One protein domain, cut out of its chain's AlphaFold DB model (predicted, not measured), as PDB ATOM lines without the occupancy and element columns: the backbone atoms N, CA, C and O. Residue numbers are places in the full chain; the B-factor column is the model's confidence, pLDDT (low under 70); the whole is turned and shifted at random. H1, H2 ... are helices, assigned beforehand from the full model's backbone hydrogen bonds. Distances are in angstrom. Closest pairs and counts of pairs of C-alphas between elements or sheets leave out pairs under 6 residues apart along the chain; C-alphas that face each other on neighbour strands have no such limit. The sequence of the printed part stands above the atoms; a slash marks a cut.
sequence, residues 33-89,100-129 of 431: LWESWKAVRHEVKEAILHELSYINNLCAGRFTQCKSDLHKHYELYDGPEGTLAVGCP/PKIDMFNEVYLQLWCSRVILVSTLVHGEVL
ATOM      1  N   LEU A  33     -21.910  -1.733  44.112       62.66
ATOM      2  CA  LEU A  33     -21.908  -3.134  43.690       62.66
ATOM      3  C   LEU A  33     -23.078  -3.351  42.723       62.66
ATOM      4  O   LEU A  33     -24.224  -3.494  43.146       62.66
ATOM      5  N   TRP A  34     -22.816  -3.306  41.422       69.56
ATOM      6  CA  TRP A  34     -23.849  -3.542  40.423       69.56
ATOM      7  C   TRP A  34     -23.898  -5.013  40.059       69.56
ATOM      8  O   TRP A  34     -22.977  -5.545  39.451       69.56
ATOM      9  N   GLU A  35     -25.009  -5.652  40.413       72.44
ATOM     10  CA  GLU A  35     -25.274  -7.051  40.073       72.44
ATOM     11  C   GLU A  35     -25.529  -7.245  38.568       72.44
ATOM     12  O   GLU A  35     -25.337  -8.338  38.049       72.44
ATOM     13  N   SER A  36     -25.950  -6.199  37.840       85.69
ATOM     14  CA  SER A  36     -26.016  -6.224  36.372       85.69
ATOM     15  C   SER A  36     -26.109  -4.827  35.758       85.69
ATOM     16  O   SER A  36     -26.683  -3.908  36.348       85.69
ATOM     17  N   TRP A  37     -25.662  -4.691  34.505       86.06
ATOM     18  CA  TRP A  37     -25.853  -3.475  33.703       86.06
ATOM     19  C   TRP A  37     -27.337  -3.108  33.533       86.06
ATOM     20  O   TRP A  37     -27.694  -1.936  33.420       86.06
ATOM     21  N   LYS A  38     -28.249  -4.089  33.557       87.50
ATOM     22  CA  LYS A  38     -29.694  -3.844  33.437       87.50
ATOM     23  C   LYS A  38     -30.266  -3.098  34.650       87.50
ATOM     24  O   LYS A  38     -31.174  -2.295  34.467       87.50
ATOM     25  N   ALA A  39     -29.710  -3.318  35.843       89.94
ATOM     26  CA  ALA A  39     -30.141  -2.672  37.086       89.94
ATOM     27  C   ALA A  39     -29.650  -1.218  37.232       89.94
ATOM     28  O   ALA A  39     -30.147  -0.475  38.078       89.94
ATOM     29  N   VAL A  40     -28.688  -0.796  36.409       89.31
ATOM     30  CA  VAL A  40     -28.134   0.561  36.440       89.31
ATOM     31  C   VAL A  40     -29.147   1.551  35.866       89.31
ATOM     32  O   VAL A  40     -29.662   1.356  34.758       89.31
ATOM     33  N   ARG A  41     -29.428   2.623  36.616       92.50
ATOM     34  CA  ARG A  41     -30.315   3.707  36.167       92.50
ATOM     35  C   ARG A  41     -29.756   4.383  34.917       92.50
ATOM     36  O   ARG A  41     -28.540   4.475  34.747       92.50
ATOM     37  N   HIS A  42     -30.645   4.856  34.048       92.44
ATOM     38  CA  HIS A  42     -30.265   5.392  32.743       92.44
ATOM     39  C   HIS A  42     -29.313   6.587  32.853       92.44
ATOM     40  O   HIS A  42     -28.346   6.656  32.103       92.44
ATOM     41  N   GLU A  43     -29.513   7.458  33.841       93.12
ATOM     42  CA  GLU A  43     -28.699   8.660  34.046       93.12
ATOM     43  C   GLU A  43     -27.237   8.306  34.348       93.12
ATOM     44  O   GLU A  43     -26.315   8.977  33.889       93.12
ATOM     45  N   VAL A  44     -27.012   7.211  35.081       90.69
ATOM     46  CA  VAL A  44     -25.658   6.751  35.403       90.69
ATOM     47  C   VAL A  44     -25.010   6.065  34.198       90.69
ATOM     48  O   VAL A  44     -23.811   6.218  33.978       90.69
ATOM     49  N   LYS A  45     -25.794   5.355  33.375       90.25
ATOM     50  CA  LYS A  45     -25.295   4.791  32.109       90.25
ATOM     51  C   LYS A  45     -24.803   5.885  31.173       90.25
ATOM     52  O   LYS A  45     -23.709   5.753  30.641       90.25
ATOM     53  N   GLU A  46     -25.573   6.958  31.017       92.06
ATOM     54  CA  GLU A  46     -25.184   8.094  30.174       92.06
ATOM     55  C   GLU A  46     -23.922   8.783  30.700       92.06
ATOM     56  O   GLU A  46     -23.016   9.066  29.920       92.06
ATOM     57  N   ALA A  47     -23.801   8.968  32.019       90.06
ATOM     58  CA  ALA A  47     -22.580   9.508  32.617       90.06
ATOM     59  C   ALA A  47     -21.352   8.622  32.324       90.06
ATOM     60  O   ALA A  47     -20.309   9.126  31.912       90.06
ATOM     61  N   ILE A  48     -21.479   7.298  32.456       89.06
ATOM     62  CA  ILE A  48     -20.389   6.359  32.146       89.06
ATOM     63  C   ILE A  48     -20.051   6.365  30.657       89.06
ATOM     64  O   ILE A  48     -18.877   6.382  30.296       89.06
ATOM     65  N   LEU A  49     -21.056   6.350  29.782       90.19
ATOM     66  CA  LEU A  49     -20.844   6.396  28.335       90.19
ATOM     67  C   LEU A  49     -20.155   7.697  27.912       90.19
ATOM     68  O   LEU A  49     -19.277   7.662  27.050       90.19
ATOM     69  N   HIS A  50     -20.496   8.819  28.544       90.88
ATOM     70  CA  HIS A  50     -19.832  10.098  28.324       90.88
ATOM     71  C   HIS A  50     -18.344  10.047  28.720       90.88
ATOM     72  O   HIS A  50     -17.485  10.409  27.913       90.88
ATOM     73  N   GLU A  51     -18.014   9.518  29.902       89.25
ATOM     74  CA  GLU A  51     -16.618   9.340  30.339       89.25
ATOM     75  C   GLU A  51     -15.839   8.360  29.443       89.25
ATOM     76  O   GLU A  51     -14.692   8.604  29.064       89.25
ATOM     77  N   LEU A  52     -16.468   7.259  29.019       88.50
ATOM     78  CA  LEU A  52     -15.855   6.304  28.092       88.50
ATOM     79  C   LEU A  52     -15.613   6.915  26.709       88.50
ATOM     80  O   LEU A  52     -14.589   6.633  26.084       88.50
ATOM     81  N   SER A  53     -16.524   7.767  26.237       90.56
ATOM     82  CA  SER A  53     -16.344   8.538  25.005       90.56
ATOM     83  C   SER A  53     -15.137   9.473  25.118       90.56
ATOM     84  O   SER A  53     -14.297   9.519  24.213       90.56
ATOM     85  N   TYR A  54     -14.982  10.147  26.262       90.00
ATOM     86  CA  TYR A  54     -13.818  10.982  26.543       90.00
ATOM     87  C   TYR A  54     -12.505  10.181  26.519       90.00
ATOM     88  O   TYR A  54     -11.570  10.569  25.813       90.00
ATOM     89  N   ILE A  55     -12.445   9.022  27.186       87.75
ATOM     90  CA  ILE A  55     -11.269   8.134  27.136       87.75
ATOM     91  C   ILE A  55     -10.981   7.687  25.705       87.75
ATOM     92  O   ILE A  55      -9.828   7.688  25.278       87.75
ATOM     93  N   ASN A  56     -12.008   7.311  24.944       86.75
ATOM     94  CA  ASN A  56     -11.831   6.877  23.565       86.75
ATOM     95  C   ASN A  56     -11.214   7.990  22.699       86.75
ATOM     96  O   ASN A  56     -10.281   7.730  21.937       86.75
ATOM     97  N   ASN A  57     -11.664   9.235  22.873       89.94
ATOM     98  CA  ASN A  57     -11.085  10.396  22.198       89.94
ATOM     99  C   ASN A  57      -9.639  10.661  22.645       89.94
ATOM    100  O   ASN A  57      -8.776  10.928  21.805       89.94
ATOM    101  N   LEU A  58      -9.338  10.517  23.940       89.38
ATOM    102  CA  LEU A  58      -7.980  10.650  24.471       89.38
ATOM    103  C   LEU A  58      -7.037   9.590  23.879       89.38
ATOM    104  O   LEU A  58      -5.937   9.917  23.429       89.38
ATOM    105  N   CYS A  59      -7.479   8.333  23.819       88.31
ATOM    106  CA  CYS A  59      -6.746   7.230  23.201       88.31
ATOM    107  C   CYS A  59      -6.514   7.473  21.707       88.31
ATOM    108  O   CYS A  59      -5.395   7.296  21.226       88.31
ATOM    109  N   ALA A  60      -7.535   7.925  20.975       88.62
ATOM    110  CA  ALA A  60      -7.413   8.264  19.560       88.62
ATOM    111  C   ALA A  60      -6.407   9.406  19.327       88.62
ATOM    112  O   ALA A  60      -5.572   9.325  18.419       88.62
ATOM    113  N   GLY A  61      -6.426  10.433  20.184       94.31
ATOM    114  CA  GLY A  61      -5.464  11.535  20.155       94.31
ATOM    115  C   GLY A  61      -4.033  11.061  20.409       94.31
ATOM    116  O   GLY A  61      -3.140  11.325  19.606       94.31
ATOM    117  N   ARG A  62      -3.812  10.280  21.475       89.25
ATOM    118  CA  ARG A  62      -2.494   9.709  21.808       89.25
ATOM    119  C   ARG A  62      -1.973   8.773  20.724       89.25
ATOM    120  O   ARG A  62      -0.786   8.800  20.417       89.25
ATOM    121  N   PHE A  63      -2.847   7.979  20.114       86.50
ATOM    122  CA  PHE A  63      -2.487   7.106  19.003       86.50
ATOM    123  C   PHE A  63      -2.069   7.900  17.760       86.50
ATOM    124  O   PHE A  63      -1.058   7.583  17.135       86.50
ATOM    125  N   THR A  64      -2.808   8.958  17.424       90.56
ATOM    126  CA  THR A  64      -2.462   9.855  16.309       90.56
ATOM    127  C   THR A  64      -1.131  10.562  16.564       90.56
ATOM    128  O   THR A  64      -0.287  10.620  15.670       90.56
ATOM    129  N   GLN A  65      -0.900  11.015  17.800       91.56
ATOM    130  CA  GLN A  65       0.374  11.597  18.214       91.56
ATOM    131  C   GLN A  65       1.522  10.588  18.085       91.56
ATOM    132  O   GLN A  65       2.520  10.885  17.442       91.56
ATOM    133  N   CYS A  66       1.347   9.369  18.602       91.19
ATOM    134  CA  CYS A  66       2.331   8.289  18.500       91.19
ATOM    135  C   CYS A  66       2.687   7.977  17.037       91.19
ATOM    136  O   CYS A  66       3.861   7.831  16.701       91.19
ATOM    137  N   LYS A  67       1.694   7.948  16.137       86.00
ATOM    138  CA  LYS A  67       1.933   7.814  14.692       86.00
ATOM    139  C   LYS A  67       2.752   8.971  14.123       86.00
ATOM    140  O   LYS A  67       3.667   8.721  13.344       86.00
ATOM    141  N   SER A  68       2.428  10.213  14.487       93.75
ATOM    142  CA  SER A  68       3.164  11.397  14.025       93.75
ATOM    143  C   SER A  68       4.610  11.391  14.518       93.75
ATOM    144  O   SER A  68       5.523  11.627  13.731       93.75
ATOM    145  N   ASP A  69       4.834  11.058  15.788       92.44
ATOM    146  CA  ASP A  69       6.174  10.982  16.373       92.44
ATOM    147  C   ASP A  69       7.000   9.862  15.731       92.44
ATOM    148  O   ASP A  69       8.182  10.046  15.443       92.44
ATOM    149  N   LEU A  70       6.368   8.723  15.430       89.62
ATOM    150  CA  LEU A  70       7.007   7.635  14.695       89.62
ATOM    151  C   LEU A  70       7.372   8.057  13.267       89.62
ATOM    152  O   LEU A  70       8.463   7.742  12.805       89.62
ATOM    153  N   HIS A  71       6.488   8.783  12.579       89.69
ATOM    154  CA  HIS A  71       6.765   9.292  11.237       89.69
ATOM    155  C   HIS A  71       7.966  10.243  11.240       89.69
ATOM    156  O   HIS A  71       8.918  10.006  10.505       89.69
ATOM    157  N   LYS A  72       7.984  11.219  12.157       91.56
ATOM    158  CA  LYS A  72       9.123  12.131  12.350       91.56
ATOM    159  C   LYS A  72      10.417  11.387  12.673       91.56
ATOM    160  O   LYS A  72      11.487  11.785  12.226       91.56
ATOM    161  N   HIS A  73      10.338  10.304  13.449       89.25
ATOM    162  CA  HIS A  73      11.507   9.482  13.747       89.25
ATOM    163  C   HIS A  73      12.088   8.840  12.485       89.25
ATOM    164  O   HIS A  73      13.305   8.805  12.352       89.25
ATOM    165  N   TYR A  74      11.247   8.361  11.563       87.50
ATOM    166  CA  TYR A  74      11.704   7.783  10.296       87.50
ATOM    167  C   TYR A  74      12.184   8.832   9.290       87.50
ATOM    168  O   TYR A  74      13.187   8.589   8.627       87.50
ATOM    169  N   GLU A  75      11.571  10.019   9.247       90.19
ATOM    170  CA  GLU A  75      12.053  11.133   8.411       90.19
ATOM    171  C   GLU A  75      13.511  11.517   8.730       90.19
ATOM    172  O   GLU A  75      14.258  11.905   7.836       90.19
ATOM    173  N   LEU A  76      13.960  11.344   9.982       86.94
ATOM    174  CA  LEU A  76      15.360  11.571  10.367       86.94
ATOM    175  C   LEU A  76      16.343  10.568   9.735       86.94
ATOM    176  O   LEU A  76      17.523  10.887   9.606       86.94
ATOM    177  N   TYR A  77      15.887   9.374   9.345       80.94
ATOM    178  CA  TYR A  77      16.723   8.371   8.668       80.94
ATOM    179  C   TYR A  77      16.693   8.497   7.144       80.94
ATOM    180  O   TYR A  77      17.626   8.032   6.491       80.94
ATOM    181  N   ASP A  78      15.675   9.160   6.593       84.25
ATOM    182  CA  ASP A  78      15.573   9.449   5.158       84.25
ATOM    183  C   ASP A  78      16.444  10.650   4.732       84.25
ATOM    184  O   ASP A  78      16.577  10.947   3.543       84.25
ATOM    185  N   GLY A  79      17.085  11.336   5.686       86.62
ATOM    186  CA  GLY A  79      18.041  12.403   5.407       86.62
ATOM    187  C   GLY A  79      19.345  11.886   4.766       86.62
ATOM    188  O   GLY A  79      19.865  10.846   5.181       86.62
ATOM    189  N   PRO A  80      19.947  12.633   3.817       76.50
ATOM    190  CA  PRO A  80      21.182  12.236   3.120       76.50
ATOM    191  C   PRO A  80      22.391  12.029   4.055       76.50
ATOM    192  O   PRO A  80      23.372  11.383   3.692       76.50
ATOM    193  N   GLU A  81      22.324  12.547   5.281       72.88
ATOM    194  CA  GLU A  81      23.352  12.399   6.314       72.88
ATOM    195  C   GLU A  81      23.287  11.031   7.021       72.88
ATOM    196  O   GLU A  81      24.328  10.472   7.381       72.88
ATOM    197  N   GLY A  82      22.093  10.433   7.150       65.81
ATOM    198  CA  GLY A  82      21.913   9.086   7.706       65.81
ATOM    199  C   GLY A  82      22.494   7.995   6.802       65.81
ATOM    200  O   GLY A  82      23.041   7.001   7.285       65.81
ATOM    201  N   THR A  83      22.465   8.223   5.486       63.12
ATOM    202  CA  THR A  83      23.008   7.308   4.470       63.12
ATOM    203  C   THR A  83      24.542   7.294   4.434       63.12
ATOM    204  O   THR A  83      25.132   6.292   4.039       63.12
ATOM    205  N   LEU A  84      25.197   8.379   4.864       66.44
ATOM    206  CA  LEU A  84      26.663   8.496   4.900       66.44
ATOM    207  C   LEU A  84      27.278   7.974   6.209       66.44
ATOM    208  O   LEU A  84      28.384   7.437   6.189       66.44
ATOM    209  N   ALA A  85      26.580   8.116   7.342       63.75
ATOM    210  CA  ALA A  85      27.093   7.715   8.657       63.75
ATOM    211  C   ALA A  85      27.001   6.200   8.916       63.75
ATOM    212  O   ALA A  85      27.840   5.630   9.618       63.75
ATOM    213  N   VAL A  86      26.011   5.527   8.329       58.81
ATOM    214  CA  VAL A  86      25.891   4.066   8.357       58.81
ATOM    215  C   VAL A  86      26.532   3.549   7.078       58.81
ATOM    216  O   VAL A  86      25.831   3.342   6.099       58.81
ATOM    217  N   GLY A  87      27.863   3.427   7.049       52.62
ATOM    218  CA  GLY A  87      28.630   3.040   5.858       52.62
ATOM    219  C   GLY A  87      28.075   1.791   5.163       52.62
ATOM    220  O   GLY A  87      28.456   0.667   5.488       52.62
ATOM    221  N   CYS A  88      27.164   1.993   4.210       53.31
ATOM    222  CA  CYS A  88      26.437   0.924   3.547       53.31
ATOM    223  C   CYS A  88      26.989   0.757   2.121       53.31
ATOM    224  O   CYS A  88      27.128   1.748   1.397       53.31
ATOM    225  N   PRO A  89      27.335  -0.468   1.686       42.22
ATOM    226  CA  PRO A  89      27.905  -0.694   0.364       42.22
ATOM    227  C   PRO A  89      26.872  -0.431  -0.742       42.22
ATOM    228  O   PRO A  89      25.734  -0.886  -0.664       42.22
ATOM    229  N   PRO A 100      10.023  -4.718   5.194       36.66
ATOM    230  CA  PRO A 100       9.829  -5.813   6.132       36.66
ATOM    231  C   PRO A 100       8.611  -5.495   7.003       36.66
ATOM    232  O   PRO A 100       8.518  -4.424   7.599       36.66
ATOM    233  N   LYS A 101       7.655  -6.419   7.068       41.38
ATOM    234  CA  LYS A 101       6.491  -6.338   7.953       41.38
ATOM    235  C   LYS A 101       7.004  -6.485   9.394       41.38
ATOM    236  O   LYS A 101       7.212  -7.596   9.860       41.38
ATOM    237  N   ILE A 102       7.328  -5.373  10.057       37.56
ATOM    238  CA  ILE A 102       7.869  -5.386  11.425       37.56
ATOM    239  C   ILE A 102       6.740  -5.759  12.404       37.56
ATOM    240  O   ILE A 102       5.748  -5.035  12.520       37.56
ATOM    241  N   ASP A 103       6.927  -6.854  13.146       44.81
ATOM    242  CA  ASP A 103       5.994  -7.440  14.129       44.81
ATOM    243  C   ASP A 103       5.548  -6.503  15.272       44.81
ATOM    244  O   ASP A 103       4.550  -6.766  15.941       44.81
ATOM    245  N   MET A 104       6.213  -5.359  15.468       38.25
ATOM    246  CA  MET A 104       5.827  -4.349  16.466       38.25
ATOM    247  C   MET A 104       4.419  -3.783  16.252       38.25
ATOM    248  O   MET A 104       3.756  -3.410  17.221       38.25
ATOM    249  N   PHE A 105       3.960  -3.698  14.999       41.91
ATOM    250  CA  PHE A 105       2.616  -3.200  14.708       41.91
ATOM    251  C   PHE A 105       1.542  -4.182  15.160       41.91
ATOM    252  O   PHE A 105       0.503  -3.744  15.640       41.91
ATOM    253  N   ASN A 106       1.803  -5.488  15.081       43.84
ATOM    254  CA  ASN A 106       0.845  -6.496  15.515       43.84
ATOM    255  C   ASN A 106       0.671  -6.466  17.031       43.84
ATOM    256  O   ASN A 106      -0.458  -6.493  17.497       43.84
ATOM    257  N   GLU A 107       1.749  -6.343  17.803       44.81
ATOM    258  CA  GLU A 107       1.673  -6.422  19.266       44.81
ATOM    259  C   GLU A 107       0.983  -5.199  19.892       44.81
ATOM    260  O   GLU A 107       0.090  -5.352  20.723       44.81
ATOM    261  N   VAL A 108       1.302  -3.985  19.428       44.16
ATOM    262  CA  VAL A 108       0.652  -2.749  19.904       44.16
ATOM    263  C   VAL A 108      -0.808  -2.674  19.442       44.16
ATOM    264  O   VAL A 108      -1.683  -2.253  20.202       44.16
ATOM    265  N   TYR A 109      -1.096  -3.113  18.215       47.19
ATOM    266  CA  TYR A 109      -2.453  -3.116  17.669       47.19
ATOM    267  C   TYR A 109      -3.331  -4.190  18.326       47.19
ATOM    268  O   TYR A 109      -4.455  -3.885  18.716       47.19
ATOM    269  N   LEU A 110      -2.812  -5.406  18.537       48.62
ATOM    270  CA  LEU A 110      -3.494  -6.473  19.277       48.62
ATOM    271  C   LEU A 110      -3.732  -6.076  20.733       48.62
ATOM    272  O   LEU A 110      -4.821  -6.314  21.233       48.62
ATOM    273  N   GLN A 111      -2.785  -5.425  21.413       53.03
ATOM    274  CA  GLN A 111      -2.971  -5.023  22.814       53.03
ATOM    275  C   GLN A 111      -4.005  -3.901  22.984       53.03
ATOM    276  O   GLN A 111      -4.841  -3.968  23.891       53.03
ATOM    277  N   LEU A 112      -4.012  -2.899  22.098       46.38
ATOM    278  CA  LEU A 112      -5.022  -1.833  22.112       46.38
ATOM    279  C   LEU A 112      -6.403  -2.352  21.689       46.38
ATOM    280  O   LEU A 112      -7.416  -1.963  22.272       46.38
ATOM    281  N   TRP A 113      -6.451  -3.261  20.714       54.69
ATOM    282  CA  TRP A 113      -7.691  -3.884  20.265       54.69
ATOM    283  C   TRP A 113      -8.255  -4.852  21.310       54.69
ATOM    284  O   TRP A 113      -9.435  -4.756  21.632       54.69
ATOM    285  N   CYS A 114      -7.424  -5.687  21.938       45.00
ATOM    286  CA  CYS A 114      -7.819  -6.522  23.073       45.00
ATOM    287  C   CYS A 114      -8.304  -5.673  24.248       45.00
ATOM    288  O   CYS A 114      -9.326  -6.003  24.826       45.00
ATOM    289  N   SER A 115      -7.656  -4.549  24.565       53.62
ATOM    290  CA  SER A 115      -8.127  -3.657  25.638       53.62
ATOM    291  C   SER A 115      -9.496  -3.050  25.318       53.62
ATOM    292  O   SER A 115     -10.356  -2.968  26.189       53.62
ATOM    293  N   ARG A 116      -9.737  -2.689  24.052       53.06
ATOM    294  CA  ARG A 116     -11.023  -2.158  23.577       53.06
ATOM    295  C   ARG A 116     -12.128  -3.220  23.569       53.06
ATOM    296  O   ARG A 116     -13.239  -2.935  24.002       53.06
ATOM    297  N   VAL A 117     -11.823  -4.435  23.116       49.62
ATOM    298  CA  VAL A 117     -12.760  -5.571  23.086       49.62
ATOM    299  C   VAL A 117     -13.057  -6.065  24.501       49.62
ATOM    300  O   VAL A 117     -14.216  -6.275  24.828       49.62
ATOM    301  N   ILE A 118     -12.052  -6.176  25.372       54.88
ATOM    302  CA  ILE A 118     -12.233  -6.600  26.766       54.88
ATOM    303  C   ILE A 118     -13.052  -5.563  27.534       54.88
ATOM    304  O   ILE A 118     -13.993  -5.953  28.217       54.88
ATOM    305  N   LEU A 119     -12.760  -4.264  27.396       56.41
ATOM    306  CA  LEU A 119     -13.498  -3.200  28.086       56.41
ATOM    307  C   LEU A 119     -14.973  -3.163  27.657       56.41
ATOM    308  O   LEU A 119     -15.858  -3.115  28.504       56.41
ATOM    309  N   VAL A 120     -15.251  -3.243  26.352       52.84
ATOM    310  CA  VAL A 120     -16.630  -3.235  25.837       52.84
ATOM    311  C   VAL A 120     -17.359  -4.535  26.178       52.84
ATOM    312  O   VAL A 120     -18.495  -4.479  26.641       52.84
ATOM    313  N   SER A 121     -16.726  -5.701  26.030       43.09
ATOM    314  CA  SER A 121     -17.361  -6.982  26.359       43.09
ATOM    315  C   SER A 121     -17.650  -7.124  27.852       43.09
ATOM    316  O   SER A 121     -18.747  -7.549  28.199       43.09
ATOM    317  N   THR A 122     -16.737  -6.707  28.737       57.09
ATOM    318  CA  THR A 122     -16.965  -6.746  30.198       57.09
ATOM    319  C   THR A 122     -18.041  -5.760  30.653       57.09
ATOM    320  O   THR A 122     -18.852  -6.103  31.511       57.09
ATOM    321  N   LEU A 123     -18.119  -4.571  30.046       55.81
ATOM    322  CA  LEU A 123     -19.177  -3.598  30.338       55.81
ATOM    323  C   LEU A 123     -20.552  -4.030  29.810       55.81
ATOM    324  O   LEU A 123     -21.555  -3.834  30.492       55.81
ATOM    325  N   VAL A 124     -20.615  -4.620  28.612       45.19
ATOM    326  CA  VAL A 124     -21.885  -4.998  27.968       45.19
ATOM    327  C   VAL A 124     -22.451  -6.304  28.530       45.19
ATOM    328  O   VAL A 124     -23.667  -6.412  28.680       45.19
ATOM    329  N   HIS A 125     -21.603  -7.277  28.878       46.31
ATOM    330  CA  HIS A 125     -22.066  -8.594  29.334       46.31
ATOM    331  C   HIS A 125     -22.277  -8.697  30.850       46.31
ATOM    332  O   HIS A 125     -22.861  -9.671  31.308       46.31
ATOM    333  N   GLY A 126     -21.872  -7.698  31.643       39.31
ATOM    334  CA  GLY A 126     -22.152  -7.674  33.085       39.31
ATOM    335  C   GLY A 126     -21.489  -8.797  33.895       39.31
ATOM    336  O   GLY A 126     -21.814  -8.967  35.066       39.31
ATOM    337  N   GLU A 127     -20.554  -9.548  33.314       38.38
ATOM    338  CA  GLU A 127     -19.809 -10.583  34.026       38.38
ATOM    339  C   GLU A 127     -18.585  -9.969  34.709       38.38
ATOM    340  O   GLU A 127     -17.482  -9.922  34.166       38.38
ATOM    341  N   VAL A 128     -18.778  -9.492  35.941       37.25
ATOM    342  CA  VAL A 128     -17.668  -9.284  36.872       37.25
ATOM    343  C   VAL A 128     -17.541 -10.552  37.708       37.25
ATOM    344  O   VAL A 128     -18.261 -10.749  38.686       37.25
ATOM    345  N   LEU A 129     -16.629 -11.439  37.307       33.72
ATOM    346  CA  LEU A 129     -16.319 -12.665  38.037       33.72
ATOM    347  C   LEU A 129     -15.542 -12.320  39.325       33.72
ATOM    348  O   LEU A 129     -14.317 -12.378  39.368       33.72
TER     349      LEU A 129
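Overview. This is residues 33 to 89 and 100 to 129 of the 431 residues of the protein "Serine/threonine-protein kinase 4-like" of Pyrus ussuriensis x Pyrus communis (UniProt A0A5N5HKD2). Two long helices, H1 and H3, lie side by side with a gap between them and run in opposite directions, as an open, loose pair rather than a closed bundle. H1 is the longer and makes most of the long axis; past its last residue the short helix H2 extends the same end, and residues 64 to 89 stand free there, while the residues before H1 fold back toward the last residues of H3. The printed part has 87 residues, with three named helices in the order H1, H2, H3 and no named strand; its class is all helix, with 62 residues in the named helices. The whole is extended, with a radius of gyration of the C-alphas of 21.1 A, and its outline is a rod of 68 by 23 by 16 A.

Along the chain. The printed part begins at Leu 33, and residues 37 to 39 are a helical run too short to bear a name. H1 covers residues 42 to 75, from C-alpha 42 at (-30.265, 5.392, 32.743) to C-alpha 75 at (12.053, 11.133, 8.411), a length of 49.2 A. H2 covers residues 80 to 85. H3 covers residues 104 to 125 and is 31.0 A long from first to last C-alpha, with C-alpha 125 at (-22.066, -8.594, 29.334).

Arrangement. H1 touches no helix but is near H3, with 5 pairs of C-alphas within 10 A and no pair within 8 A. The N-to-C direction of H1 is (0.86, 0.07, -0.51) and that of H3 is (-0.88, -0.05, 0.48). A tight link of 4 residues joins H1 to H2, yet these two are apart, with no C-alpha of the one within 8 A of the other. H2 and H3 are apart too. Residues 100 to 111, of which 104 to 111 belong to H3, stand free. In H1 and H3 every O i to N i+4 pair is within hydrogen-bond range, and in H2 it is 1 of 2.

Size, cuts and confidence. The two C-alphas farthest apart are those of Ala 39 and Pro 89, at 68.7 A, whereas the first and last printed C-alphas, of Leu 33 and Leu 129, are 12.4 A apart. Residues 90 to 99 are not printed, and across this cut C-alphas 89 and 100 are 19.7 A apart; the link from H2 to H3 runs across it. The mean pLDDT of the printed part is 70.5. Confidence is under 70 for residues 33 to 34, 82 to 89 and 100 to 129; the mean is 90 for H1 and 49 for H3.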